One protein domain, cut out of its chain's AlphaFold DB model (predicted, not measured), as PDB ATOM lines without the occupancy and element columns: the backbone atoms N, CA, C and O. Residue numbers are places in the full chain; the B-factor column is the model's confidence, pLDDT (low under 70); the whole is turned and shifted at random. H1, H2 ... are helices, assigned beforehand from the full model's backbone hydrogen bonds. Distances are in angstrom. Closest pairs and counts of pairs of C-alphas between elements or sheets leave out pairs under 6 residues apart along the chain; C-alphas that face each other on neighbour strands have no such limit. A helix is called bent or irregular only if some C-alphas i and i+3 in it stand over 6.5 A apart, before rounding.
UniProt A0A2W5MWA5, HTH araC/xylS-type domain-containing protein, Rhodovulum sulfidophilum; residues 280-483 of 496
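Overview. This is residues 280 to 483 of the 496 residues of the protein "HTH araC/xylS-type domain-containing protein" of Rhodovulum sulfidophilum (UniProt A0A2W5MWA5). A long helix, H8, runs through the middle of a helical body, with H6 and H9 side by side with it in a three-helix bundle. The hairpin of H3 and H4 lies across one side of H8, short H1 and H5 pack on it, H7 crosses H6, and kinked H2 crosses H7 and the end of H9. The printed part has 204 residues with nine named helices, H1 to H9 in chain order, and no named strand; its class is all helix. It is compact, with a radius of gyration of the C-alphas of 15.6 A and spans of 42 by 35 by 31 A.

Arrangement. H8, residues 425 to 452, is the hub, touching six helices. H6, residues 377 to 393, touches H8 at a shallow tilt of 23 degrees, the same way; the closest C-alphas, of Phe 384 and Met 439, are 6.3 A apart. H9, residues 455 to 473, forms a helical hairpin with H8 at 14 degrees, closest at the C-alphas of Ala 449 and Ala 458, 5.0 A. H3, residues 325 to 340, touches H8 about perpendicular at 84 degrees, with residues 328 to 335 alone; the closest C-alphas, of Leu 328 and Ala 433, are 5.5 A apart. H4, residues 344 to 356, forms a helical hairpin with H3 at 25 degrees, closest at the C-alphas of Asp 340 and Ala 347, 4.9 A. H1, residues 280 to 288, touches H8 at a steep tilt of 53 degrees, closest at the C-alphas of Trp 283 and Phe 441, 4.7 A. H5, residues 359 to 367, touches H8 at a steep tilt of 69.6 degrees, only just short of about perpendicular; the C-alphas of Phe 363 and His 440, the closest, are 5.8 A apart. H7, residues 400 to 417, touches H6 at a steep tilt of 61 degrees, closest at the C-alphas of Gly 382 and Val 407, 4.6 A. H2, residues 292 to 308, touches H7 about perpendicular at 83 degrees, closest at the C-alphas of Phe 306 and Ala 413, 4.7 A. H7 and H9 are apart. Every O i to N i+4 pair is within hydrogen-bond range in H1 and H4 to H9, against 6 of 12 in H3 and 5 of 13 in H2, where 4 of 14 O i to N i+3 pairs are.

Along the chain. H8 measures 40.9 A, from C-alpha 425 at (-4.143, -2.887, 100.850) to C-alpha 452 at (-9.378, 29.120, 75.976). H9 measures 26.4 A and H6 24.0 A. H2 and H3 are irregular: C-alphas 297 and 300 are 7.8 A apart, and C-alphas 330 and 333 are 7.3 A apart.

Size, cuts and confidence. The farthest C-alphas, of Gly 422 and Gly 453, are 46.1 A apart. The printed part has no cut, and the link from H2 to H3 is long, 16 residues. Residues 451 to 456 stand free. Confidence is under 70 in 37 residues, among them 290 to 298 and 448 to 456.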
ATOM      1  N   ARG A 280      -6.387  26.963  87.843       65.75
ATOM      2  CA  ARG A 280      -6.118  26.583  86.447       65.75
ATOM      3  C   ARG A 280      -4.663  26.163  86.190       65.75
ATOM      4  O   ARG A 280      -4.415  25.155  85.528       65.75
ATOM      5  N   MET A 281      -3.697  26.933  86.688       72.38
ATOM      6  CA  MET A 281      -2.269  26.642  86.504       72.38
ATOM      7  C   MET A 281      -1.847  25.384  87.263       72.38
ATOM      8  O   MET A 281      -1.041  24.602  86.756       72.38
ATOM      9  N   ILE A 282      -2.448  25.156  88.436       80.06
ATOM     10  CA  ILE A 282      -2.263  23.928  89.215       80.06
ATOM     11  C   ILE A 282      -2.747  22.717  88.416       80.06
ATOM     12  O   ILE A 282      -2.032  21.722  88.342       80.06
ATOM     13  N   TRP A 283      -3.919  22.795  87.778       83.00
ATOM     14  CA  TRP A 283      -4.451  21.686  86.984       83.00
ATOM     15  C   TRP A 283      -3.551  21.315  85.810       83.00
ATOM     16  O   TRP A 283      -3.268  20.132  85.641       83.00
ATOM     17  N   TYR A 284      -3.057  22.286  85.031       81.62
ATOM     18  CA  TYR A 284      -2.114  21.980  83.948       81.62
ATOM     19  C   TYR A 284      -0.853  21.306  84.487       81.62
ATOM     20  O   TYR A 284      -0.512  20.211  84.041       81.62
ATOM     21  N   ALA A 285      -0.214  21.907  85.494       85.38
ATOM     22  CA  ALA A 285       1.022  21.384  86.066       85.38
ATOM     23  C   ALA A 285       0.851  19.968  86.646       85.38
ATOM     24  O   ALA A 285       1.654  19.084  86.364       85.38
ATOM     25  N   LEU A 286      -0.221  19.722  87.406       87.69
ATOM     26  CA  LEU A 286      -0.484  18.413  88.014       87.69
ATOM     27  C   LEU A 286      -1.046  17.385  87.025       87.69
ATOM     28  O   LEU A 286      -0.906  16.189  87.264       87.69
ATOM     29  N   SER A 287      -1.651  17.810  85.910       85.31
ATOM     30  CA  SER A 287      -2.033  16.889  84.830       85.31
ATOM     31  C   SER A 287      -0.811  16.326  84.095       85.31
ATOM     32  O   SER A 287      -0.835  15.167  83.673       85.31
ATOM     33  N   GLU A 288       0.259  17.124  83.993       84.56
ATOM     34  CA  GLU A 288       1.542  16.778  83.369       84.56
ATOM     35  C   GLU A 288       2.471  15.976  84.283       84.56
ATOM     36  O   GLU A 288       3.373  15.308  83.782       84.56
ATOM     37  N   ALA A 289       2.249  16.020  85.599       80.38
ATOM     38  CA  ALA A 289       3.021  15.286  86.592       80.38
ATOM     39  C   ALA A 289       2.384  13.905  86.860       80.38
ATOM     40  O   ALA A 289       1.452  13.804  87.665       80.38
ATOM     41  N   PRO A 290       2.845  12.811  86.214       68.06
ATOM     42  CA  PRO A 290       2.290  11.487  86.461       68.06
ATOM     43  C   PRO A 290       2.508  11.085  87.919       68.06
ATOM     44  O   PRO A 290       3.639  11.026  88.409       68.06
ATOM     45  N   GLN A 291       1.412  10.774  88.609       69.69
ATOM     46  CA  GLN A 291       1.455  10.449  90.028       69.69
ATOM     47  C   GLN A 291       2.164   9.092  90.241       69.69
ATOM     48  O   GLN A 291       1.754   8.055  89.700       69.69
ATOM     49  N   PRO A 292       3.271   9.053  91.002       61.41
ATOM     50  CA  PRO A 292       4.223   7.946  90.947       61.41
ATOM     51  C   PRO A 292       3.771   6.661  91.641       61.41
ATOM     52  O   PRO A 292       4.402   5.621  91.428       61.41
ATOM     53  N   ALA A 293       2.699   6.707  92.436       60.59
ATOM     54  CA  ALA A 293       2.212   5.563  93.200       60.59
ATOM     55  C   ALA A 293       1.759   4.396  92.307       60.59
ATOM     56  O   ALA A 293       1.914   3.243  92.683       60.59
ATOM     57  N   VAL A 294       1.240   4.669  91.108       59.69
ATOM     58  CA  VAL A 294       0.563   3.651  90.285       59.69
ATOM     59  C   VAL A 294       1.512   2.994  89.265       59.69
ATOM     60  O   VAL A 294       1.437   1.792  89.011       59.69
ATOM     61  N   SER A 295       2.462   3.761  88.719       63.28
ATOM     62  CA  SER A 295       3.322   3.352  87.591       63.28
ATOM     63  C   SER A 295       4.260   2.171  87.880       63.28
ATOM     64  O   SER A 295       4.502   1.340  87.004       63.28
ATOM     65  N   ARG A 296       4.785   2.058  89.108       64.25
ATOM     66  CA  ARG A 296       5.846   1.087  89.455       64.25
ATOM     67  C   ARG A 296       5.399  -0.377  89.441       64.25
ATOM     68  O   ARG A 296       6.248  -1.254  89.318       64.25
ATOM     69  N   TRP A 297       4.105  -0.643  89.595       63.50
ATOM     70  CA  TRP A 297       3.590  -2.003  89.807       63.50
ATOM     71  C   TRP A 297       2.756  -2.519  88.635       63.50
ATOM     72  O   TRP A 297       2.620  -3.725  88.452       63.50
ATOM     73  N   ILE A 298       2.209  -1.611  87.825       68.06
ATOM     74  CA  ILE A 298       1.114  -1.933  86.909       68.06
ATOM     75  C   ILE A 298       1.576  -1.972  85.458       68.06
ATOM     76  O   ILE A 298       1.349  -2.971  84.774       68.06
ATOM     77  N   ALA A 299       2.223  -0.901  84.991       72.25
ATOM     78  CA  ALA A 299       2.342  -0.606  83.566       72.25
ATOM     79  C   ALA A 299       2.889  -1.769  82.704       72.25
ATOM     80  O   ALA A 299       2.248  -2.119  81.712       72.25
ATOM     81  N   PRO A 300       3.991  -2.460  83.069       70.81
ATOM     82  CA  PRO A 300       4.559  -3.486  82.193       70.81
ATOM     83  C   PRO A 300       3.698  -4.753  82.084       70.81
ATOM     84  O   PRO A 300       3.595  -5.342  81.009       70.81
ATOM     85  N   ALA A 301       3.120  -5.213  83.197       74.88
ATOM     86  CA  ALA A 301       2.356  -6.461  83.243       74.88
ATOM     87  C   ALA A 301       0.910  -6.260  82.774       74.88
ATOM     88  O   ALA A 301       0.372  -7.101  82.054       74.88
ATOM     89  N   PHE A 302       0.305  -5.128  83.136       84.44
ATOM     90  CA  PHE A 302      -1.060  -4.789  82.758       84.44
ATOM     91  C   PHE A 302      -1.201  -4.579  81.251       84.44
ATOM     92  O   PHE A 302      -2.080  -5.195  80.658       84.44
ATOM     93  N   ALA A 303      -0.315  -3.801  80.615       84.94
ATOM     94  CA  ALA A 303      -0.414  -3.493  79.186       84.94
ATOM     95  C   ALA A 303      -0.464  -4.755  78.307       84.94
ATOM     96  O   ALA A 303      -1.345  -4.893  77.459       84.94
ATOM     97  N   ARG A 304       0.419  -5.730  78.573       82.88
ATOM     98  CA  ARG A 304       0.458  -7.009  77.840       82.88
ATOM     99  C   ARG A 304      -0.804  -7.848  78.037       82.88
ATOM    100  O   ARG A 304      -1.268  -8.483  77.092       82.88
ATOM    101  N   SER A 305      -1.344  -7.883  79.254       85.56
ATOM    102  CA  SER A 305      -2.584  -8.614  79.534       85.56
ATOM    103  C   SER A 305      -3.806  -7.901  78.962       85.56
ATOM    104  O   SER A 305      -4.727  -8.563  78.498       85.56
ATOM    105  N   PHE A 306      -3.813  -6.568  78.942       88.31
ATOM    106  CA  PHE A 306      -4.925  -5.765  78.444       88.31
ATOM    107  C   PHE A 306      -5.138  -5.922  76.937       88.31
ATOM    108  O   PHE A 306      -6.280  -6.048  76.491       88.31
ATOM    109  N   GLU A 307      -4.063  -6.009  76.149       84.69
ATOM    110  CA  GLU A 307      -4.146  -6.292  74.707       84.69
ATOM    111  C   GLU A 307      -4.874  -7.605  74.402       84.69
ATOM    112  O   GLU A 307      -5.619  -7.679  73.429       84.69
ATOM    113  N   ARG A 308      -4.679  -8.618  75.252       84.12
ATOM    114  CA  ARG A 308      -5.247  -9.965  75.094       84.12
ATOM    115  C   ARG A 308      -6.574 -10.150  75.826       84.12
ATOM    116  O   ARG A 308      -7.242 -11.155  75.617       84.12
ATOM    117  N   ALA A 309      -6.924  -9.227  76.719       83.38
ATOM    118  CA  ALA A 309      -8.142  -9.310  77.501       83.38
ATOM    119  C   ALA A 309      -9.353  -9.046  76.607       83.38
ATOM    120  O   ALA A 309      -9.500  -7.958  76.043       83.38
ATOM    121  N   GLU A 310     -10.244 -10.026  76.539       74.38
ATOM    122  CA  GLU A 310     -11.601  -9.862  76.029       74.38
ATOM    123  C   GLU A 310     -12.531  -9.522  77.203       74.38
ATOM    124  O   GLU A 310     -12.237  -9.855  78.354       74.38
ATOM    125  N   GLY A 311     -13.626  -8.801  76.940       63.72
ATOM    126  CA  GLY A 311     -14.591  -8.394  77.966       63.72
ATOM    127  C   GLY A 311     -15.312  -9.604  78.562       63.72
ATOM    128  O   GLY A 311     -16.413  -9.937  78.141       63.72
ATOM    129  N   ALA A 312     -14.681 -10.285  79.513       57.03
ATOM    130  CA  ALA A 312     -15.216 -11.478  80.146       57.03
ATOM    131  C   ALA A 312     -15.882 -11.106  81.475       57.03
ATOM    132  O   ALA A 312     -15.209 -10.772  82.453       57.03
ATOM    133  N   GLY A 313     -17.211 -11.196  81.522       58.72
ATOM    134  CA  GLY A 313     -17.929 -11.179  82.793       58.72
ATOM    135  C   GLY A 313     -17.475 -12.361  83.658       58.72
ATOM    136  O   GLY A 313     -17.497 -13.500  83.198       58.72
ATOM    137  N   GLY A 314     -17.043 -12.097  84.896       69.88
ATOM    138  CA  GLY A 314     -16.695 -13.139  85.876       69.88
ATOM    139  C   GLY A 314     -15.293 -13.065  86.486       69.88
ATOM    140  O   GLY A 314     -15.015 -13.799  87.433       69.88
ATOM    141  N   ALA A 315     -14.412 -12.175  86.015       81.00
ATOM    142  CA  ALA A 315     -13.129 -11.937  86.681       81.00
ATOM    143  C   ALA A 315     -13.333 -11.375  88.109       81.00
ATOM    144  O   ALA A 315     -14.256 -10.579  88.325       81.00
ATOM    145  N   PRO A 316     -12.493 -11.751  89.098       83.19
ATOM    146  CA  PRO A 316     -12.627 -11.261  90.467       83.19
ATOM    147  C   PRO A 316     -12.373  -9.750  90.548       83.19
ATOM    148  O   PRO A 316     -11.581  -9.185  89.791       83.19
ATOM    149  N   ARG A 317     -13.043  -9.081  91.493       85.88
ATOM    150  CA  ARG A 317     -12.775  -7.668  91.800       85.88
ATOM    151  C   ARG A 317     -11.395  -7.515  92.440       85.88
ATOM    152  O   ARG A 317     -10.950  -8.400  93.169       85.88
ATOM    153  N   CYS A 318     -10.752  -6.370  92.212       87.56
ATOM    154  CA  CYS A 318      -9.485  -6.032  92.854       87.56
ATOM    155  C   CYS A 318      -9.739  -4.995  93.958       87.56
ATOM    156  O   CYS A 318      -9.898  -3.813  93.645       87.56
ATOM    157  N   PRO A 319      -9.812  -5.402  95.240       91.38
ATOM    158  CA  PRO A 319     -10.064  -4.463  96.323       91.38
ATOM    159  C   PRO A 319      -8.905  -3.474  96.454       91.38
ATOM    160  O   PRO A 319      -7.736  -3.874  96.425       91.38
ATOM    161  N   SER A 320      -9.244  -2.197  96.621       90.62
ATOM    162  CA  SER A 320      -8.277  -1.115  96.810       90.62
ATOM    163  C   SER A 320      -7.826  -0.949  98.260       90.62
ATOM    164  O   SER A 320      -6.802  -0.332  98.487       90.62
ATOM    165  N   GLY A 321      -8.569  -1.468  99.246       89.81
ATOM    166  CA  GLY A 321      -8.316  -1.180 100.668       89.81
ATOM    167  C   GLY A 321      -8.949   0.123 101.173       89.81
ATOM    168  O   GLY A 321      -8.712   0.524 102.313       89.81
ATOM    169  N   VAL A 322      -9.750   0.774 100.331       91.81
ATOM    170  CA  VAL A 322     -10.541   1.978 100.617       91.81
ATOM    171  C   VAL A 322     -12.011   1.568 100.683       91.81
ATOM    172  O   VAL A 322     -12.425   0.723  99.886       91.81
ATOM    173  N   THR A 323     -12.803   2.125 101.601       88.50
ATOM    174  CA  THR A 323     -14.242   1.840 101.643       88.50
ATOM    175  C   THR A 323     -15.008   2.840 100.790       88.50
ATOM    176  O   THR A 323     -15.804   2.401  99.970       88.50
ATOM    177  N   ASP A 324     -14.726   4.137 100.890       88.38
ATOM    178  CA  ASP A 324     -15.404   5.175 100.096       88.38
ATOM    179  C   ASP A 324     -14.477   6.371  99.768       88.38
ATOM    180  O   ASP A 324     -13.335   6.433 100.223       88.38
ATOM    181  N   TYR A 325     -14.931   7.331  98.957       86.88
ATOM    182  CA  TYR A 325     -14.148   8.506  98.552       86.88
ATOM    183  C   TYR A 325     -13.593   9.321  99.731       86.88
ATOM    184  O   TYR A 325     -12.425   9.706  99.655       86.88
ATOM    185  N   PRO A 326     -14.334   9.562 100.834       88.94
ATOM    186  CA  PRO A 326     -13.791  10.281 101.988       88.94
ATOM    187  C   PRO A 326     -12.563   9.604 102.612       88.94
ATOM    188  O   PRO A 326     -11.667  10.296 103.099       88.94
ATOM    189  N   ASP A 327     -12.469   8.272 102.550       91.56
ATOM    190  CA  ASP A 327     -11.326   7.533 103.097       91.56
ATOM    191  C   ASP A 327     -10.033   7.810 102.322       91.56
ATOM    192  O   ASP A 327      -8.940   7.617 102.858       91.56
ATOM    193  N   LEU A 328     -10.127   8.280 101.071       93.06
ATOM    194  CA  LEU A 328      -8.961   8.624 100.256       93.06
ATOM    195  C   LEU A 328      -8.155   9.784 100.856       93.06
ATOM    196  O   LEU A 328      -6.949   9.864 100.623       93.06
ATOM    197  N   ARG A 329      -8.776  10.637 101.688       94.25
ATOM    198  CA  ARG A 329      -8.117  11.783 102.341       94.25
ATOM    199  C   ARG A 329      -6.902  11.373 103.176       94.25
ATOM    200  O   ARG A 329      -5.923  12.109 103.231       94.25
ATOM    201  N   ARG A 330      -6.900  10.165 103.754       94.44
ATOM    202  CA  ARG A 330      -5.747   9.662 104.528       94.44
ATOM    203  C   ARG A 330      -4.476   9.485 103.686       94.44
ATOM    204  O   ARG A 330      -3.391   9.391 104.244       94.44
ATOM    205  N   PHE A 331      -4.602   9.444 102.358       94.50
ATOM    206  CA  PHE A 331      -3.481   9.310 101.430       94.50
ATOM    207  C   PHE A 331      -2.953  10.652 100.901       94.50
ATOM    208  O   PHE A 331      -2.018  10.636 100.108       94.50
ATOM    209  N   GLN A 332      -3.481  11.807 101.331       94.50
ATOM    210  CA  GLN A 332      -2.999  13.119 100.866       94.50
ATOM    211  C   GLN A 332      -1.505  13.330 101.151       94.50
ATOM    212  O   GLN A 332      -0.752  13.611 100.224       94.50
ATOM    213  N   GLY A 333      -1.071  13.128 102.401       93.62
ATOM    214  CA  GLY A 333       0.347  13.204 102.783       93.62
ATOM    215  C   GLY A 333       1.215  12.211 101.999       93.62
ATOM    216  O   GLY A 333       2.100  12.643 101.267       93.62
ATOM    217  N   PRO A 334       0.891  10.903 102.023       93.06
ATOM    218  CA  PRO A 334       1.615   9.899 101.242       93.06
ATOM    219  C   PRO A 334       1.715  10.184  99.734       93.06
ATOM    220  O   PRO A 334       2.713   9.823  99.114       93.06
ATOM    221  N   LEU A 335       0.703  10.807  99.117       91.38
ATOM    222  CA  LEU A 335       0.762  11.216  97.709       91.38
ATOM    223  C   LEU A 335       1.743  12.367  97.486       91.38
ATOM    224  O   LEU A 335       2.510  12.325  96.525       91.38
ATOM    225  N   VAL A 336       1.726  13.371  98.367       92.25
ATOM    226  CA  VAL A 336       2.672  14.493  98.326       92.25
ATOM    227  C   VAL A 336       4.099  13.977  98.493       92.25
ATOM    228  O   VAL A 336       4.931  14.268  97.640       92.25
ATOM    229  N   ASP A 337       4.358  13.130  99.491       90.62
ATOM    230  CA  ASP A 337       5.684  12.548  99.741       90.62
ATOM    231  C   ASP A 337       6.177  11.709  98.551       90.62
ATOM    232  O   ASP A 337       7.343  11.768  98.147       90.62
ATOM    233  N   ALA A 338       5.280  10.919  97.950       86.25
ATOM    234  CA  ALA A 338       5.614  10.096  96.795       86.25
ATOM    235  C   ALA A 338       5.985  10.945  95.568       86.25
ATOM    236  O   ALA A 338       6.864  10.538  94.798       86.25
ATOM    237  N   LEU A 339       5.311  12.083  95.375       86.56
ATOM    238  CA  LEU A 339       5.590  13.027  94.298       86.56
ATOM    239  C   LEU A 339       6.862  13.838  94.571       86.56
ATOM    240  O   LEU A 339       7.657  14.007  93.651       86.56
ATOM    241  N   ASP A 340       7.099  14.247  95.819       88.06
ATOM    242  CA  ASP A 340       8.255  15.055  96.238       88.06
ATOM    243  C   ASP A 340       9.583  14.365  95.918       88.06
ATOM    244  O   ASP A 340      10.499  14.971  95.364       88.06
ATOM    245  N   ALA A 341       9.632  13.044  96.110       84.31
ATOM    246  CA  ALA A 341      10.782  12.214  95.757       84.31
ATOM    247  C   ALA A 341      11.163  12.241  94.258       84.31
ATOM    248  O   ALA A 341      12.206  11.697  93.886       84.31
ATOM    249  N   ARG A 342      10.321  12.802  93.379       80.94
ATOM    250  CA  ARG A 342      10.575  12.932  91.933       80.94
ATOM    251  C   ARG A 342      10.518  14.372  91.437       80.94
ATOM    252  O   ARG A 342      11.287  14.724  90.548       80.94
ATOM    253  N   ASP A 343       9.589  15.157  91.967       87.25
ATOM    254  CA  ASP A 343       9.312  16.529  91.565       87.25
ATOM    255  C   ASP A 343       8.771  17.324  92.764       87.25
ATOM    256  O   ASP A 343       7.564  17.392  93.015       87.25
ATOM    257  N   ALA A 344       9.689  17.958  93.495       88.69
ATOM    258  CA  ALA A 344       9.369  18.788  94.654       88.69
ATOM    259  C   ALA A 344       8.452  19.974  94.309       88.69
ATOM    260  O   ALA A 344       7.637  20.408  95.128       88.69
ATOM    261  N   LYS A 345       8.533  20.496  93.076       88.25
ATOM    262  CA  LYS A 345       7.657  21.588  92.638       88.25
ATOM    263  C   LYS A 345       6.229  21.075  92.477       88.25
ATOM    264  O   LYS A 345       5.304  21.693  93.001       88.25
ATOM    265  N   ALA A 346       6.038  19.948  91.794       87.81
ATOM    266  CA  ALA A 346       4.719  19.340  91.645       87.81
ATOM    267  C   ALA A 346       4.140  18.882  92.996       87.81
ATOM    268  O   ALA A 346       2.941  19.034  93.226       87.81
ATOM    269  N   ALA A 347       4.974  18.405  93.924       90.19
ATOM    270  CA  ALA A 347       4.551  18.053  95.280       90.19
ATOM    271  C   ALA A 347       4.016  19.256  96.066       90.19
ATOM    272  O   ALA A 347       2.934  19.176  96.651       90.19
ATOM    273  N   ALA A 348       4.707  20.399  96.007       89.75
ATOM    274  CA  ALA A 348       4.231  21.640  96.616       89.75
ATOM    275  C   ALA A 348       2.885  22.099  96.021       89.75
ATOM    276  O   ALA A 348       1.996  22.545  96.751       89.75
ATOM    277  N   LEU A 349       2.701  21.948  94.703       89.12
ATOM    278  CA  LEU A 349       1.429  22.249  94.038       89.12
ATOM    279  C   LEU A 349       0.310  21.297  94.460       89.12
ATOM    280  O   LEU A 349      -0.810  21.750  94.693       89.12
ATOM    281  N   LEU A 350       0.605  20.005  94.592       90.25
ATOM    282  CA  LEU A 350      -0.356  19.002  95.045       90.25
ATOM    283  C   LEU A 350      -0.795  19.258  96.492       90.25
ATOM    284  O   LEU A 350      -1.989  19.227  96.785       90.25
ATOM    285  N   ALA A 351       0.150  19.578  97.380       90.31
ATOM    286  CA  ALA A 351      -0.150  19.964  98.756       90.31
ATOM    287  C   ALA A 351      -1.050  21.209  98.802       90.31
ATOM    288  O   ALA A 351      -2.032  21.240  99.546       90.31
ATOM    289  N   ARG A 352      -0.768  22.208  97.954       85.94
ATOM    290  CA  ARG A 352      -1.611  23.404  97.824       85.94
ATOM    291  C   ARG A 352      -3.012  23.068  97.313       85.94
ATOM    292  O   ARG A 352      -3.973  23.625  97.829       85.94
ATOM    293  N   ALA A 353      -3.141  22.161  96.343       85.69
ATOM    294  CA  ALA A 353      -4.441  21.714  95.840       85.69
ATOM    295  C   ALA A 353      -5.279  21.064  96.954       85.69
ATOM    296  O   ALA A 353      -6.418  21.463  97.173       85.69
ATOM    297  N   PHE A 354      -4.692  20.139  97.721       88.62
ATOM    298  CA  PHE A 354      -5.374  19.496  98.851       88.62
ATOM    299  C   PHE A 354      -5.728  20.452  99.993       88.62
ATOM    300  O   PHE A 354      -6.692  20.203 100.711       88.62
ATOM    301  N   ALA A 355      -4.969  21.535 100.165       85.00
ATOM    302  CA  ALA A 355      -5.292  22.576 101.134       85.00
ATOM    303  C   ALA A 355      -6.435  23.497 100.673       85.00
ATOM    304  O   ALA A 355      -7.057  24.128 101.520       85.00
ATOM    305  N   ARG A 356      -6.682  23.599  99.357       75.44
ATOM    306  CA  ARG A 356      -7.690  24.487  98.747       75.44
ATOM    307  C   ARG A 356      -9.038  23.812  98.496       75.44
ATOM    308  O   ARG A 356     -10.063  24.480  98.520       75.44
ATOM    309  N   GLU A 357      -9.048  22.516  98.214       75.25
ATOM    310  CA  GLU A 357     -10.283  21.786  97.940       75.25
ATOM    311  C   GLU A 357     -10.188  20.322  98.368       75.25
ATOM    312  O   GLU A 357      -9.117  19.704  98.383       75.25
ATOM    313  N   ASP A 358     -11.345  19.726  98.645       83.19
ATOM    314  CA  ASP A 358     -11.441  18.274  98.720       83.19
ATOM    315  C   ASP A 358     -11.514  17.681  97.309       83.19
ATOM    316  O   ASP A 358     -12.590  17.409  96.772       83.19
ATOM    317  N   VAL A 359     -10.335  17.454  96.729       86.06
ATOM    318  CA  VAL A 359     -10.146  16.838  95.406       86.06
ATOM    319  C   VAL A 359     -10.933  15.527  95.254       86.06
ATOM    320  O   VAL A 359     -11.480  15.252  94.186       86.06
ATOM    321  N   PHE A 360     -11.018  14.704  96.307       88.56
ATOM    322  CA  PHE A 360     -11.680  13.400  96.232       88.56
ATOM    323  C   PHE A 360     -13.200  13.534  96.226       88.56
ATOM    324  O   PHE A 360     -13.865  12.875  95.424       88.56
ATOM    325  N   ALA A 361     -13.750  14.406  97.074       79.44
ATOM    326  CA  ALA A 361     -15.181  14.701  97.065       79.44
ATOM    327  C   ALA A 361     -15.606  15.398  95.763       79.44
ATOM    328  O   ALA A 361     -16.610  15.005  95.166       79.44
ATOM    329  N   ALA A 362     -14.816  16.361  95.278       73.06
ATOM    330  CA  ALA A 362     -15.065  17.050  94.012       73.06
ATOM    331  C   ALA A 362     -15.079  16.070  92.825       73.06
ATOM    332  O   ALA A 362     -15.957  16.134  91.955       73.06
ATOM    333  N   PHE A 363     -14.153  15.106  92.809       80.25
ATOM    334  CA  PHE A 363     -14.159  14.045  91.809       80.25
ATOM    335  C   PHE A 363     -15.402  13.155  91.922       80.25
ATOM    336  O   PHE A 363     -16.103  12.975  90.927       80.25
ATOM    337  N   ALA A 364     -15.713  12.645  93.119       75.44
ATOM    338  CA  ALA A 364     -16.854  11.758  93.361       75.44
ATOM    339  C   ALA A 364     -18.179  12.363  92.874       75.44
ATOM    340  O   ALA A 364     -18.969  11.703  92.197       75.44
ATOM    341  N   GLN A 365     -18.383  13.649  93.153       63.47
ATOM    342  CA  GLN A 365     -19.551  14.406  92.709       63.47
ATOM    343  C   GLN A 365     -19.630  14.540  91.181       63.47
ATOM    344  O   GLN A 365     -20.722  14.595  90.621       63.47
ATOM    345  N   THR A 366     -18.485  14.547  90.493       62.22
ATOM    346  CA  THR A 366     -18.423  14.656  89.029       62.22
ATOM    347  C   THR A 366     -18.751  13.334  88.327       62.22
ATOM    348  O   THR A 366     -19.312  13.338  87.233       62.22
ATOM    349  N   ILE A 367     -18.416  12.194  88.934       63.19
ATOM    350  CA  ILE A 367     -18.576  10.868  88.314       63.19
ATOM    351  C   ILE A 367     -19.724  10.033  88.891       63.19
ATOM    352  O   ILE A 367     -19.925   8.916  88.423       63.19
ATOM    353  N   GLY A 368     -20.489  10.555  89.861       51.44
ATOM    354  CA  GLY A 368     -21.493   9.832  90.671       51.44
ATOM    355  C   GLY A 368     -22.653   9.163  89.915       51.44
ATOM    356  O   GLY A 368     -23.528   8.547  90.515       51.44
ATOM    357  N   LEU A 369     -22.651   9.270  88.592       46.75
ATOM    358  CA  LEU A 369     -23.569   8.643  87.651       46.75
ATOM    359  C   LEU A 369     -23.064   7.336  87.054       46.75
ATOM    360  O   LEU A 369     -23.845   6.505  86.586       46.75
ATOM    361  N   TYR A 370     -21.750   7.169  87.042       57.66
ATOM    362  CA  TYR A 370     -21.119   5.939  86.632       57.66
ATOM    363  C   TYR A 370     -20.980   5.038  87.865       57.66
ATOM    364  O   TYR A 370     -20.710   5.536  88.958       57.66
ATOM    365  N   PRO A 371     -21.143   3.711  87.730       62.09
ATOM    366  CA  PRO A 371     -21.008   2.764  88.837       62.09
ATOM    367  C   PRO A 371     -19.526   2.541  89.201       62.09
ATOM    368  O   PRO A 371     -19.042   1.412  89.207       62.09
ATOM    369  N   ILE A 372     -18.785   3.624  89.447       74.06
ATOM    370  CA  ILE A 372     -17.357   3.626  89.754       74.06
ATOM    371  C   ILE A 372     -17.204   3.811  91.255       74.06
ATOM    372  O   ILE A 372     -17.565   4.851  91.813       74.06
ATOM    373  N   HIS A 373     -16.628   2.806  91.905       82.75
ATOM    374  CA  HIS A 373     -16.462   2.804  93.345       82.75
ATOM    375  C   HIS A 373     -14.979   2.716  93.724       82.75
ATOM    376  O   HIS A 373     -14.275   1.828  93.230       82.75
ATOM    377  N   PRO A 374     -14.477   3.569  94.638       88.25
ATOM    378  CA  PRO A 374     -13.054   3.630  94.950       88.25
ATOM    379  C   PRO A 374     -12.563   2.382  95.684       88.25
ATOM    380  O   PRO A 374     -11.366   2.107  95.673       88.25
ATOM    381  N   ALA A 375     -13.467   1.573  96.253       89.38
ATOM    382  CA  ALA A 375     -13.134   0.265  96.824       89.38
ATOM    383  C   ALA A 375     -12.620  -0.762  95.802       89.38
ATOM    384  O   ALA A 375     -12.091  -1.800  96.203       89.38
ATOM    385  N   ASN A 376     -12.774  -0.515  94.498       90.12
ATOM    386  CA  ASN A 376     -12.379  -1.444  93.446       90.12
ATOM    387  C   ASN A 376     -11.422  -0.773  92.452       90.12
ATOM    388  O   ASN A 376     -11.810   0.083  91.657       90.12
ATOM    389  N   LEU A 377     -10.161  -1.208  92.461       88.31
ATOM    390  CA  LEU A 377      -9.123  -0.660  91.582       88.31
ATOM    391  C   LEU A 377      -9.427  -0.871  90.099       88.31
ATOM    392  O   LEU A 377      -9.020  -0.049  89.283       88.31
ATOM    393  N   CYS A 378     -10.156  -1.928  89.734       87.81
ATOM    394  CA  CYS A 378     -10.520  -2.167  88.337       87.81
ATOM    395  C   CYS A 378     -11.406  -1.044  87.784       87.81
ATOM    396  O   CYS A 378     -11.232  -0.634  86.637       87.81
ATOM    397  N   ASP A 379     -12.318  -0.527  88.613       88.06
ATOM    398  CA  ASP A 379     -13.252   0.528  88.222       88.06
ATOM    399  C   ASP A 379     -12.487   1.846  88.034       88.06
ATOM    400  O   ASP A 379     -12.639   2.518  87.013       88.06
ATOM    401  N   LEU A 380     -11.580   2.168  88.965       89.75
ATOM    402  CA  LEU A 380     -10.729   3.356  88.882       89.75
ATOM    403  C   LEU A 380      -9.754   3.304  87.700       89.75
ATOM    404  O   LEU A 380      -9.604   4.296  86.996       89.75
ATOM    405  N   MET A 381      -9.114   2.161  87.447       89.00
ATOM    406  CA  MET A 381      -8.165   2.020  86.339       89.00
ATOM    407  C   MET A 381      -8.845   2.081  84.971       89.00
ATOM    408  O   MET A 381      -8.328   2.735  84.066       89.00
ATOM    409  N   GLY A 382     -10.003   1.432  84.815       89.25
ATOM    410  CA  GLY A 382     -10.760   1.480  83.564       89.25
ATOM    411  C   GLY A 382     -11.265   2.893  83.275       89.25
ATOM    412  O   GLY A 382     -11.176   3.366  82.142       89.25
ATOM    413  N   THR A 383     -11.704   3.600  84.317       88.50
ATOM    414  CA  THR A 383     -12.110   5.010  84.223       88.50
ATOM    415  C   THR A 383     -10.931   5.917  83.895       88.50
ATOM    416  O   THR A 383     -11.047   6.762  83.011       88.50
ATOM    417  N   PHE A 384      -9.784   5.720  84.547       90.06
ATOM    418  CA  PHE A 384      -8.572   6.478  84.254       90.06
ATOM    419  C   PHE A 384      -8.157   6.294  82.794       90.06
ATOM    420  O   PHE A 384      -7.926   7.277  82.091       90.06
ATOM    421  N   TYR A 385      -8.168   5.056  82.293       90.31
ATOM    422  CA  TYR A 385      -7.904   4.799  80.881       90.31
ATOM    423  C   TYR A 385      -8.905   5.527  79.970       90.31
ATOM    424  O   TYR A 385      -8.485   6.227  79.050       90.31
ATOM    425  N   ALA A 386     -10.209   5.454  80.257       87.75
ATOM    426  CA  ALA A 386     -11.232   6.175  79.495       87.75
ATOM    427  C   ALA A 386     -10.972   7.692  79.458       87.75
ATOM    428  O   ALA A 386     -11.009   8.297  78.386       87.75
ATOM    429  N   ALA A 387     -10.658   8.292  80.611       86.44
ATOM    430  CA  ALA A 387     -10.348   9.712  80.731       86.44
ATOM    431  C   ALA A 387      -9.116  10.098  79.897       86.44
ATOM    432  O   ALA A 387      -9.136  11.117  79.209       86.44
ATOM    433  N   THR A 388      -8.073   9.264  79.892       89.44
ATOM    434  CA  THR A 388      -6.872   9.514  79.080       89.44
ATOM    435  C   THR A 388      -7.106   9.350  77.581       89.44
ATOM    436  O   THR A 388      -6.546  10.118  76.807       89.44
ATOM    437  N   VAL A 389      -7.970   8.421  77.152       85.69
ATOM    438  CA  VAL A 389      -8.384   8.299  75.743       85.69
ATOM    439  C   VAL A 389      -9.118   9.560  75.303       85.69
ATOM    440  O   VAL A 389      -8.752  10.154  74.292       85.69
ATOM    441  N   ILE A 390     -10.102  10.011  76.084       81.38
ATOM    442  CA  ILE A 390     -10.850  11.246  75.807       81.38
ATOM    443  C   ILE A 390      -9.903  12.449  75.758       81.38
ATOM    444  O   ILE A 390      -9.950  13.225  74.806       81.38
ATOM    445  N   GLY A 391      -9.009  12.578  76.741       80.44
ATOM    446  CA  GLY A 391      -8.035  13.665  76.800       80.44
ATOM    447  C   GLY A 391      -7.069  13.670  75.613       80.44
ATOM    448  O   GLY A 391      -6.844  14.724  75.032       80.44
ATOM    449  N   ALA A 392      -6.538  12.507  75.223       83.25
ATOM    450  CA  ALA A 392      -5.530  12.386  74.167       83.25
ATOM    451  C   ALA A 392      -6.100  12.489  72.742       83.25
ATOM    452  O   ALA A 392      -5.383  12.873  71.823       83.25
ATOM    453  N   THR A 393      -7.364  12.109  72.543       77.88
ATOM    454  CA  THR A 393      -7.996  12.045  71.208       77.88
ATOM    455  C   THR A 393      -9.062  13.110  70.985       77.88
ATOM    456  O   THR A 393      -9.577  13.227  69.875       77.88
ATOM    457  N   HIS A 394      -9.439  13.852  72.029       68.25
ATOM    458  CA  HIS A 394     -10.623  14.715  72.045       68.25
ATOM    459  C   HIS A 394     -11.924  13.979  71.668       68.25
ATOM    460  O   HIS A 394     -12.885  14.601  71.210       68.25
ATOM    461  N   ALA A 395     -11.970  12.654  71.856       65.12
ATOM    462  CA  ALA A 395     -13.160  11.856  71.599       65.12
ATOM    463  C   ALA A 395     -14.345  12.313  72.475       65.12
ATOM    464  O   ALA A 395     -14.146  12.795  73.595       65.12
ATOM    465  N   PRO A 396     -15.592  12.141  72.001       58.94
ATOM    466  CA  PRO A 396     -16.763  12.360  72.840       58.94
ATOM    467  C   PRO A 396     -16.757  11.424  74.059       58.94
ATOM    468  O   PRO A 396     -16.129  10.363  74.054       58.94
ATOM    469  N   LEU A 397     -17.497  11.812  75.102       65.38
ATOM    470  CA  LEU A 397     -17.671  10.995  76.305       65.38
ATOM    471  C   LEU A 397     -18.193   9.596  75.948       65.38
ATOM    472  O   LEU A 397     -19.099   9.443  75.125       65.38
ATOM    473  N   MET A 398     -17.636   8.571  76.595       69.31
ATOM    474  CA  MET A 398     -18.091   7.196  76.411       69.31
ATOM    475  C   MET A 398     -19.525   7.029  76.917       69.31
ATOM    476  O   MET A 398     -19.903   7.547  77.972       69.31
ATOM    477  N   THR A 399     -20.318   6.238  76.190       67.75
ATOM    478  CA  THR A 399     -21.627   5.808  76.688       67.75
ATOM    479  C   THR A 399     -21.447   4.967  77.959       67.75
ATOM    480  O   THR A 399     -20.420   4.295  78.105       67.75
ATOM    481  N   PRO A 400     -22.438   4.926  78.870       68.19
ATOM    482  CA  PRO A 400     -22.354   4.083  80.064       68.19
ATOM    483  C   PRO A 400     -22.036   2.614  79.743       68.19
ATOM    484  O   PRO A 400     -21.219   1.999  80.418       68.19
ATOM    485  N   ALA A 401     -22.611   2.071  78.665       70.25
ATOM    486  CA  ALA A 401     -22.344   0.705  78.218       70.25
ATOM    487  C   ALA A 401     -20.890   0.501  77.755       70.25
ATOM    488  O   ALA A 401     -20.274  -0.506  78.102       70.25
ATOM    489  N   ALA A 402     -20.325   1.459  77.011       77.69
ATOM    490  CA  ALA A 402     -18.933   1.400  76.572       77.69
ATOM    491  C   ALA A 402     -17.959   1.482  77.757       77.69
ATOM    492  O   ALA A 402     -16.988   0.726  77.804       77.69
ATOM    493  N   LEU A 403     -18.250   2.336  78.746       79.19
ATOM    494  CA  LEU A 403     -17.437   2.423  79.959       79.19
ATOM    495  C   LEU A 403     -17.492   1.123  80.772       79.19
ATOM    496  O   LEU A 403     -16.450   0.629  81.193       79.19
ATOM    497  N   VAL A 404     -18.680   0.537  80.954       80.19
ATOM    498  CA  VAL A 404     -18.830  -0.756  81.644       80.19
ATOM    499  C   VAL A 404     -18.021  -1.845  80.937       80.19
ATOM    500  O   VAL A 404     -17.257  -2.551  81.591       80.19
ATOM    501  N   ALA A 405     -18.112  -1.946  79.608       83.50
ATOM    502  CA  ALA A 405     -17.336  -2.922  78.840       83.50
ATOM    503  C   ALA A 405     -15.817  -2.731  79.014       83.50
ATOM    504  O   ALA A 405     -15.071  -3.703  79.155       83.50
ATOM    505  N   LEU A 406     -15.356  -1.479  79.053       86.75
ATOM    506  CA  LEU A 406     -13.953  -1.157  79.284       86.75
ATOM    507  C   LEU A 406     -13.490  -1.518  80.706       86.75
ATOM    508  O   LEU A 406     -12.389  -2.050  80.883       86.75
ATOM    509  N   VAL A 407     -14.318  -1.268  81.719       86.62
ATOM    510  CA  VAL A 407     -14.044  -1.657  83.111       86.62
ATOM    511  C   VAL A 407     -13.980  -3.181  83.251       86.62
ATOM    512  O   VAL A 407     -13.063  -3.695  83.893       86.62
ATOM    513  N   GLU A 408     -14.881  -3.927  82.607       86.94
ATOM    514  CA  GLU A 408     -14.843  -5.398  82.597       86.94
ATOM    515  C   GLU A 408     -13.568  -5.931  81.930       86.94
ATOM    516  O   GLU A 408     -12.885  -6.796  82.484       86.94
ATOM    517  N   ARG A 409     -13.166  -5.352  80.793       89.75
ATOM    518  CA  ARG A 409     -11.888  -5.686  80.145       89.75
ATOM    519  C   ARG A 409     -10.690  -5.384  81.048       89.75
ATOM    520  O   ARG A 409      -9.775  -6.198  81.161       89.75
ATOM    521  N   THR A 410     -10.709  -4.238  81.729       89.56
ATOM    522  CA  THR A 410      -9.675  -3.847  82.700       89.56
ATOM    523  C   THR A 410      -9.588  -4.853  83.845       89.56
ATOM    524  O   THR A 410      -8.492  -5.252  84.242       89.56
ATOM    525  N   ARG A 411     -10.735  -5.326  84.345       88.81
ATOM    526  CA  ARG A 411     -10.807  -6.353  85.388       88.81
ATOM    527  C   ARG A 411     -10.194  -7.673  84.927       88.81
ATOM    528  O   ARG A 411      -9.375  -8.235  85.652       88.81
ATOM    529  N   ALA A 412     -10.536  -8.138  83.727       89.12
ATOM    530  CA  ALA A 412      -9.956  -9.349  83.149       89.12
ATOM    531  C   ALA A 412      -8.428  -9.229  82.988       89.12
ATOM    532  O   ALA A 412      -7.688 -10.133  83.377       89.12
ATOM    533  N   ALA A 413      -7.942  -8.081  82.507       88.88
ATOM    534  CA  ALA A 413      -6.514  -7.810  82.354       88.88
ATOM    535  C   ALA A 413      -5.756  -7.801  83.695       88.88
ATOM    536  O   ALA A 413      -4.649  -8.342  83.798       88.88
ATOM    537  N   LEU A 414      -6.346  -7.221  84.742       86.44
ATOM    538  CA  LEU A 414      -5.764  -7.207  86.088       86.44
ATOM    539  C   LEU A 414      -5.717  -8.601  86.710       86.44
ATOM    540  O   LEU A 414      -4.686  -8.982  87.263       86.44
ATOM    541  N   ALA A 415      -6.792  -9.378  86.570       86.50
ATOM    542  CA  ALA A 415      -6.834 -10.757  87.043       86.50
ATOM    543  C   ALA A 415      -5.778 -11.628  86.343       86.50
ATOM    544  O   ALA A 415      -5.067 -12.378  87.007       86.50
ATOM    545  N   ALA A 416      -5.623 -11.484  85.023       86.88
ATOM    546  CA  ALA A 416      -4.662 -12.258  84.238       86.88
ATOM    547  C   ALA A 416      -3.200 -11.836  84.463       86.88
ATOM    548  O   ALA A 416      -2.303 -12.672  84.427       86.88
ATOM    549  N   SER A 417      -2.937 -10.540  84.668       84.69
ATOM    550  CA  SER A 417      -1.574 -10.039  84.904       84.69
ATOM    551  C   SER A 417      -1.045 -10.350  86.302       84.69
ATOM    552  O   SER A 417       0.169 -10.370  86.488       84.69
ATOM    553  N   GLY A 418      -1.928 -10.524  87.292       79.69
ATOM    554  CA  GLY A 418      -1.518 -10.618  88.690       79.69
ATOM    555  C   GLY A 418      -0.782  -9.366  89.182       79.69
ATOM    556  O   GLY A 418      -0.062  -9.449  90.168       79.69
ATOM    557  N   ALA A 419      -0.947  -8.207  88.526       76.56
ATOM    558  CA  ALA A 419      -0.152  -6.999  88.790       76.56
ATOM    559  C   ALA A 419      -0.231  -6.503  90.248       76.56
ATOM    560  O   ALA A 419       0.693  -5.868  90.746       76.56
ATOM    561  N   PHE A 420      -1.322  -6.825  90.948       79.56
ATOM    562  CA  PHE A 420      -1.504  -6.510  92.367       79.56
ATOM    563  C   PHE A 420      -1.362  -7.719  93.299       79.56
ATOM    564  O   PHE A 420      -1.560  -7.584  94.511       79.56
ATOM    565  N   ALA A 421      -1.033  -8.902  92.777       79.50
ATOM    566  CA  ALA A 421      -0.773 -10.075  93.601       79.50
ATOM    567  C   ALA A 421       0.438  -9.791  94.505       79.50
ATOM    568  O   ALA A 421       1.529  -9.506  94.025       79.50
ATOM    569  N   GLY A 422       0.227  -9.802  95.825       80.81
ATOM    570  CA  GLY A 422       1.264  -9.468  96.810       80.81
ATOM    571  C   GLY A 422       1.430  -7.974  97.125       80.81
ATOM    572  O   GLY A 422       2.241  -7.636  97.982       80.81
ATOM    573  N   VAL A 423       0.659  -7.078  96.500       85.94
ATOM    574  CA  VAL A 423       0.583  -5.668  96.922       85.94
ATOM    575  C   VAL A 423      -0.421  -5.550  98.066       85.94
ATOM    576  O   VAL A 423      -1.577  -5.949  97.901       85.94
ATOM    577  N   ASP A 424       0.015  -5.012  99.204       89.69
ATOM    578  CA  ASP A 424      -0.832  -4.782 100.377       89.69
ATOM    579  C   ASP A 424      -1.963  -3.764 100.112       89.69
ATOM    580  O   ASP A 424      -1.964  -3.023  99.124       89.69
ATOM    581  N   LEU A 425      -2.971  -3.756 100.989       90.62
ATOM    582  CA  LEU A 425      -4.143  -2.887 100.850       90.62
ATOM    583  C   LEU A 425      -3.812  -1.396 101.008       90.62
ATOM    584  O   LEU A 425      -4.522  -0.560 100.459       90.62
ATOM    585  N   GLU A 426      -2.744  -1.045 101.721       90.56
ATOM    586  CA  GLU A 426      -2.355   0.350 101.930       90.56
ATOM    587  C   GLU A 426      -1.794   0.960 100.639       90.56
ATOM    588  O   GLU A 426      -2.254   2.008 100.186       90.56
ATOM    589  N   ARG A 427      -0.886   0.248  99.965       88.81
ATOM    590  CA  ARG A 427      -0.333   0.628  98.656       88.81
ATOM    591  C   ARG A 427      -1.391   0.641  97.563       88.81
ATOM    592  O   ARG A 427      -1.367   1.513  96.694       88.81
ATOM    593  N   ARG A 428      -2.341  -0.296  97.602       90.38
ATOM    594  CA  ARG A 428      -3.504  -0.280  96.702       90.38
ATOM    595  C   ARG A 428      -4.394   0.940  96.943       90.38
ATOM    596  O   ARG A 428      -4.884   1.521  95.975       90.38
ATOM    597  N   GLY A 429      -4.554   1.362  98.194       92.44
ATOM    598  CA  GLY A 429      -5.326   2.551  98.542       92.44
ATOM    599  C   GLY A 429      -4.636   3.830  98.078       92.44
ATOM    600  O   GLY A 429      -5.282   4.704  97.501       92.44
ATOM    601  N   LEU A 430      -3.309   3.889  98.209       91.62
ATOM    602  CA  LEU A 430      -2.498   4.969  97.652       91.62
ATOM    603  C   LEU A 430      -2.631   5.050  96.123       91.62
ATOM    604  O   LEU A 430      -2.793   6.138  95.572       91.62
ATOM    605  N   ALA A 431      -2.624   3.906  95.431       89.81
ATOM    606  CA  ALA A 431      -2.859   3.853  93.988       89.81
ATOM    607  C   ALA A 431      -4.270   4.344  93.613       89.81
ATOM    608  O   ALA A 431      -4.421   5.097  92.651       89.81
ATOM    609  N   ALA A 432      -5.295   3.976  94.384       91.81
ATOM    610  CA  ALA A 432      -6.656   4.470  94.185       91.81
ATOM    611  C   ALA A 432      -6.736   6.000  94.330       91.81
ATOM    612  O   ALA A 432      -7.264   6.671  93.443       91.81
ATOM    613  N   ALA A 433      -6.151   6.557  95.394       92.75
ATOM    614  CA  ALA A 433      -6.108   8.001  95.622       92.75
ATOM    615  C   ALA A 433      -5.355   8.732  94.497       92.75
ATOM    616  O   ALA A 433      -5.826   9.742  93.977       92.75
ATOM    617  N   SER A 434      -4.231   8.170  94.055       91.44
ATOM    618  CA  SER A 434      -3.436   8.685  92.939       91.44
ATOM    619  C   SER A 434      -4.225   8.749  91.627       91.44
ATOM    620  O   SER A 434      -4.157   9.758  90.928       91.44
ATOM    621  N   LEU A 435      -4.963   7.686  91.282       91.12
ATOM    622  CA  LEU A 435      -5.794   7.642  90.072       91.12
ATOM    623  C   LEU A 435      -6.889   8.708  90.125       91.12
ATOM    624  O   LEU A 435      -7.087   9.434  89.152       91.12
ATOM    625  N   VAL A 436      -7.576   8.825  91.265       91.06
ATOM    626  CA  VAL A 436      -8.645   9.814  91.458       91.06
ATOM    627  C   VAL A 436      -8.116  11.242  91.324       91.06
ATOM    628  O   VAL A 436      -8.673  12.026  90.557       91.06
ATOM    629  N   ALA A 437      -7.015  11.567  92.007       90.69
ATOM    630  CA  ALA A 437      -6.412  12.894  91.940       90.69
ATOM    631  C   ALA A 437      -5.981  13.248  90.506       90.69
ATOM    632  O   ALA A 437      -6.297  14.330  90.012       90.69
ATOM    633  N   HIS A 438      -5.330  12.323  89.791       89.88
ATOM    634  CA  HIS A 438      -4.890  12.575  88.414       89.88
ATOM    635  C   HIS A 438      -6.074  12.780  87.461       89.88
ATOM    636  O   HIS A 438      -6.050  13.713  86.661       89.88
ATOM    637  N   MET A 439      -7.144  11.983  87.569       89.19
ATOM    638  CA  MET A 439      -8.348  12.208  86.757       89.19
ATOM    639  C   MET A 439      -8.982  13.575  87.025       89.19
ATOM    640  O   MET A 439      -9.430  14.226  86.082       89.19
ATOM    641  N   HIS A 440      -9.007  14.024  88.285       87.19
ATOM    642  CA  HIS A 440      -9.520  15.349  88.642       87.19
ATOM    643  C   HIS A 440      -8.724  16.469  87.965       87.19
ATOM    644  O   HIS A 440      -9.314  17.300  87.272       87.19
ATOM    645  N   PHE A 441      -7.392  16.448  88.076       88.31
ATOM    646  CA  PHE A 441      -6.538  17.470  87.461       88.31
ATOM    647  C   PHE A 441      -6.568  17.419  85.933       88.31
ATOM    648  O   PHE A 441      -6.658  18.464  85.291       88.31
ATOM    649  N   LEU A 442      -6.562  16.220  85.341       86.56
ATOM    650  CA  LEU A 442      -6.664  16.053  83.891       86.56
ATOM    651  C   LEU A 442      -7.980  16.629  83.354       86.56
ATOM    652  O   LEU A 442      -7.984  17.330  82.342       86.56
ATOM    653  N   ARG A 443      -9.094  16.381  84.049       83.06
ATOM    654  CA  ARG A 443     -10.402  16.948  83.703       83.06
ATOM    655  C   ARG A 443     -10.393  18.474  83.794       83.06
ATOM    656  O   ARG A 443     -10.891  19.125  82.877       83.06
ATOM    657  N   GLY A 444      -9.837  19.031  84.870       78.44
ATOM    658  CA  GLY A 444      -9.701  20.477  85.051       78.44
ATOM    659  C   GLY A 444      -8.892  21.121  83.923       78.44
ATOM    660  O   GLY A 444      -9.362  22.058  83.278       78.44
ATOM    661  N   ALA A 445      -7.725  20.557  83.604       81.50
ATOM    662  CA  ALA A 445      -6.861  21.025  82.521       81.50
ATOM    663  C   ALA A 445      -7.547  20.935  81.146       81.50
ATOM    664  O   ALA A 445      -7.459  21.862  80.341       81.50
ATOM    665  N   TRP A 446      -8.286  19.852  80.885       76.88
ATOM    666  CA  TRP A 446      -9.056  19.683  79.650       76.88
ATOM    667  C   TRP A 446     -10.188  20.704  79.520       76.88
ATOM    668  O   TRP A 446     -10.342  21.320  78.463       76.88
ATOM    669  N   GLY A 447     -10.940  20.941  80.601       71.19
ATOM    670  CA  GLY A 447     -11.945  22.004  80.654       71.19
ATOM    671  C   GLY A 447     -11.330  23.378  80.381       71.19
ATOM    672  O   GLY A 447     -11.848  24.131  79.557       71.19
ATOM    673  N   ALA A 448     -10.174  23.656  80.987       67.31
ATOM    674  CA  ALA A 448      -9.430  24.895  80.805       67.31
ATOM    675  C   ALA A 448      -8.907  25.108  79.379       67.31
ATOM    676  O   ALA A 448      -9.007  26.211  78.844       67.31
ATOM    677  N   ALA A 449      -8.377  24.064  78.742       67.44
ATOM    678  CA  ALA A 449      -7.890  24.140  77.365       67.44
ATOM    679  C   ALA A 449      -9.034  24.327  76.360       67.44
ATOM    680  O   ALA A 449      -8.919  25.097  75.410       67.44
ATOM    681  N   ARG A 450     -10.171  23.664  76.589       64.56
ATOM    682  CA  ARG A 450     -11.362  23.848  75.756       64.56
ATOM    683  C   ARG A 450     -11.921  25.268  75.876       64.56
ATOM    684  O   ARG A 450     -12.336  25.842  74.872       64.56
ATOM    685  N   ALA A 451     -11.912  25.824  77.086       56.62
ATOM    686  CA  ALA A 451     -12.368  27.180  77.377       56.62
ATOM    687  C   ALA A 451     -11.576  28.255  76.627       56.62
ATOM    688  O   ALA A 451     -12.165  29.192  76.089       56.62
ATOM    689  N   SER A 452     -10.248  28.110  76.579       60.72
ATOM    690  CA  SER A 452      -9.378  29.120  75.976       60.72
ATOM    691  C   SER A 452      -9.497  29.194  74.461       60.72
ATOM    692  O   SER A 452      -9.164  30.227  73.887       60.72
ATOM    693  N   GLY A 453      -9.954  28.119  73.808       53.31
ATOM    694  CA  GLY A 453      -9.914  28.009  72.348       53.31
ATOM    695  C   GLY A 453      -8.489  28.054  71.787       53.31
ATOM    696  O   GLY A 453      -8.312  28.411  70.629       53.31
ATOM    697  N   ASP A 454      -7.492  27.745  72.622       64.25
ATOM    698  CA  ASP A 454      -6.075  27.727  72.260       64.25
ATOM    699  C   ASP A 454      -5.655  26.297  71.912       64.25
ATOM    700  O   ASP A 454      -5.592  25.421  72.782       64.25
ATOM    701  N   ASP A 455      -5.343  26.075  70.637       63.59
ATOM    702  CA  ASP A 455      -4.907  24.779  70.117       63.59
ATOM    703  C   ASP A 455      -3.617  24.288  70.792       63.59
ATOM    704  O   ASP A 455      -3.443  23.083  70.986       63.59
ATOM    705  N   ALA A 456      -2.727  25.195  71.220       68.50
ATOM    706  CA  ALA A 456      -1.507  24.822  71.930       68.50
ATOM    707  C   ALA A 456      -1.823  24.276  73.331       68.50
ATOM    708  O   ALA A 456      -1.261  23.258  73.744       68.50
ATOM    709  N   ALA A 457      -2.764  24.901  74.045       72.00
ATOM    710  CA  ALA A 457      -3.247  24.401  75.329       72.00
ATOM    711  C   ALA A 457      -3.957  23.045  75.177       72.00
ATOM    712  O   ALA A 457      -3.740  22.145  75.991       72.00
ATOM    713  N   ALA A 458      -4.763  22.871  74.124       70.75
ATOM    714  CA  ALA A 458      -5.430  21.605  73.823       70.75
ATOM    715  C   ALA A 458      -4.421  20.478  73.553       70.75
ATOM    716  O   ALA A 458      -4.518  19.409  74.162       70.75
ATOM    717  N   LEU A 459      -3.408  20.743  72.722       75.06
ATOM    718  CA  LEU A 459      -2.342  19.789  72.413       75.06
ATOM    719  C   LEU A 459      -1.537  19.408  73.661       75.06
ATOM    720  O   LEU A 459      -1.228  18.233  73.867       75.06
ATOM    721  N   ARG A 460      -1.232  20.386  74.520       84.62
ATOM    722  CA  ARG A 460      -0.498  20.170  75.770       84.62
ATOM    723  C   ARG A 460      -1.245  19.218  76.708       84.62
ATOM    724  O   ARG A 460      -0.651  18.270  77.218       84.62
ATOM    725  N   VAL A 461      -2.559  19.399  76.867       83.94
ATOM    726  CA  VAL A 461      -3.399  18.491  77.669       83.94
ATOM    727  C   VAL A 461      -3.506  17.108  77.033       83.94
ATOM    728  O   VAL A 461      -3.434  16.105  77.744       83.94
ATOM    729  N   ALA A 462      -3.638  17.025  75.708       83.69
ATOM    730  CA  ALA A 462      -3.668  15.744  75.005       83.69
ATOM    731  C   ALA A 462      -2.362  14.957  75.203       83.69
ATOM    732  O   ALA A 462      -2.384  13.746  75.454       83.69
ATOM    733  N   GLN A 463      -1.221  15.647  75.176       87.00
ATOM    734  CA  GLN A 463       0.078  15.056  75.477       87.00
ATOM    735  C   GLN A 463       0.181  14.619  76.943       87.00
ATOM    736  O   GLN A 463       0.635  13.504  77.200       87.00
ATOM    737  N   ALA A 464      -0.290  15.432  77.892       88.38
ATOM    738  CA  ALA A 464      -0.338  15.070  79.309       88.38
ATOM    739  C   ALA A 464      -1.189  13.808  79.551       88.38
ATOM    740  O   ALA A 464      -0.747  12.883  80.234       88.38
ATOM    741  N   ALA A 465      -2.363  13.711  78.914       89.62
ATOM    742  CA  ALA A 465      -3.227  12.531  78.958       89.62
ATOM    743  C   ALA A 465      -2.512  11.276  78.432       89.62
ATOM    744  O   ALA A 465      -2.535  10.221  79.074       89.62
ATOM    745  N   ARG A 466      -1.835  11.398  77.281       90.31
ATOM    746  CA  ARG A 466      -1.066  10.308  76.670       90.31
ATOM    747  C   ARG A 466       0.085   9.856  77.565       90.31
ATOM    748  O   ARG A 466       0.211   8.662  77.829       90.31
ATOM    749  N   THR A 467       0.890  10.787  78.070       88.69
ATOM    750  CA  THR A 467       1.996  10.491  78.992       88.69
ATOM    751  C   THR A 467       1.485   9.847  80.280       88.69
ATOM    752  O   THR A 467       2.054   8.856  80.739       88.69
ATOM    753  N   GLY A 468       0.376  10.340  80.839       87.56
ATOM    754  CA  GLY A 468      -0.271   9.762  82.015       87.56
ATOM    755  C   GLY A 468      -0.676   8.302  81.802       87.56
ATOM    756  O   GLY A 468      -0.344   7.452  82.626       87.56
ATOM    757  N   ALA A 469      -1.311   7.979  80.674       88.81
ATOM    758  CA  ALA A 469      -1.683   6.606  80.324       88.81
ATOM    759  C   ALA A 469      -0.469   5.686  80.132       88.81
ATOM    760  O   ALA A 469      -0.439   4.582  80.678       88.81
ATOM    761  N   ILE A 470       0.558   6.146  79.415       87.69
ATOM    762  CA  ILE A 470       1.771   5.358  79.161       87.69
ATOM    763  C   ILE A 470       2.510   5.077  80.470       87.69
ATOM    764  O   ILE A 470       2.862   3.935  80.754       87.69
ATOM    765  N   THR A 471       2.707   6.094  81.304       84.75
ATOM    766  CA  THR A 471       3.436   5.946  82.570       84.75
ATOM    767  C   THR A 471       2.660   5.120  83.595       84.75
ATOM    768  O   THR A 471       3.252   4.318  84.314       84.75
ATOM    769  N   THR A 472       1.338   5.276  83.655       84.88
ATOM    770  CA  THR A 472       0.487   4.642  84.673       84.88
ATOM    771  C   THR A 472       0.051   3.232  84.282       84.88
ATOM    772  O   THR A 472       0.076   2.320  85.108       84.88
ATOM    773  N   LEU A 473      -0.348   3.044  83.024       86.56
ATOM    774  CA  LEU A 473      -0.946   1.809  82.515       86.56
ATOM    775  C   LEU A 473      -0.044   1.066  81.526       86.56
ATOM    776  O   LEU A 473      -0.297  -0.102  81.250       86.56
ATOM    777  N   GLY A 474       0.995   1.705  80.985       88.25
ATOM    778  CA  GLY A 474       1.832   1.111  79.939       88.25
ATOM    779  C   GLY A 474       1.138   1.022  78.583       88.25
ATOM    780  O   GLY A 474       1.630   0.321  77.706       88.25
ATOM    781  N   ILE A 475      -0.004   1.692  78.407       87.00
ATOM    782  CA  ILE A 475      -0.823   1.648  77.191       87.00
ATOM    783  C   ILE A 475      -0.779   3.019  76.529       87.00
ATOM    784  O   ILE A 475      -0.969   4.034  77.197       87.00
ATOM    785  N   ASP A 476      -0.565   3.048  75.216       90.00
ATOM    786  CA  ASP A 476      -0.751   4.255  74.421       90.00
ATOM    787  C   ASP A 476      -2.245   4.415  74.076       90.00
ATOM    788  O   ASP A 476      -2.781   3.617  73.298       90.00
ATOM    789  N   PRO A 477      -2.935   5.432  74.620       87.62
ATOM    790  CA  PRO A 477      -4.368   5.623  74.420       87.62
ATOM    791  C   PRO A 477      -4.739   5.931  72.963       87.62
ATOM    792  O   PRO A 477      -5.899   5.758  72.599       87.62
ATOM    793  N   LEU A 478      -3.786   6.343  72.117       86.50
ATOM    794  CA  LEU A 478      -4.032   6.569  70.688       86.50
ATOM    795  C   LEU A 478      -4.150   5.262  69.897       86.50
ATOM    796  O   LEU A 478      -4.830   5.214  68.875       86.50
ATOM    797  N   THR A 479      -3.478   4.200  70.349       87.88
ATOM    798  CA  THR A 479      -3.431   2.910  69.638       87.88
ATOM    799  C   THR A 479      -4.171   1.796  70.372       87.88
ATOM    800  O   THR A 479      -4.512   0.780  69.767       87.88
ATOM    801  N   GLY A 480      -4.399   1.962  71.677       84.88
ATOM    802  CA  GLY A 480      -4.924   0.926  72.561       84.88
ATOM    803  C   GLY A 480      -3.973  -0.253  72.773       84.88
ATOM    804  O   GLY A 480      -4.423  -1.328  73.171       84.88
ATOM    805  N   ARG A 481      -2.681  -0.064  72.482       85.69
ATOM    806  CA  ARG A 481      -1.622  -1.076  72.583       85.69
ATOM    807  C   ARG A 481      -0.594  -0.697  73.634       85.69
ATOM    808  O   ARG A 481      -0.510   0.462  74.045       85.69
ATOM    809  N   ALA A 482       0.197  -1.672  74.057       85.12
ATOM    810  CA  ALA A 482       1.341  -1.447  74.917       85.12
ATOM    811  C   ALA A 482       2.275  -0.411  74.276       85.12
ATOM    812  O   ALA A 482       2.630  -0.515  73.099       85.12
ATOM    813  N   ALA A 483       2.663   0.598  75.051       82.69
ATOM    814  CA  ALA A 483       3.632   1.581  74.602       82.69
ATOM    815  C   ALA A 483       4.966   0.879  74.314       82.69
ATOM    816  O   ALA A 483       5.401   0.016  75.085       82.69
TER     817      ALA A 483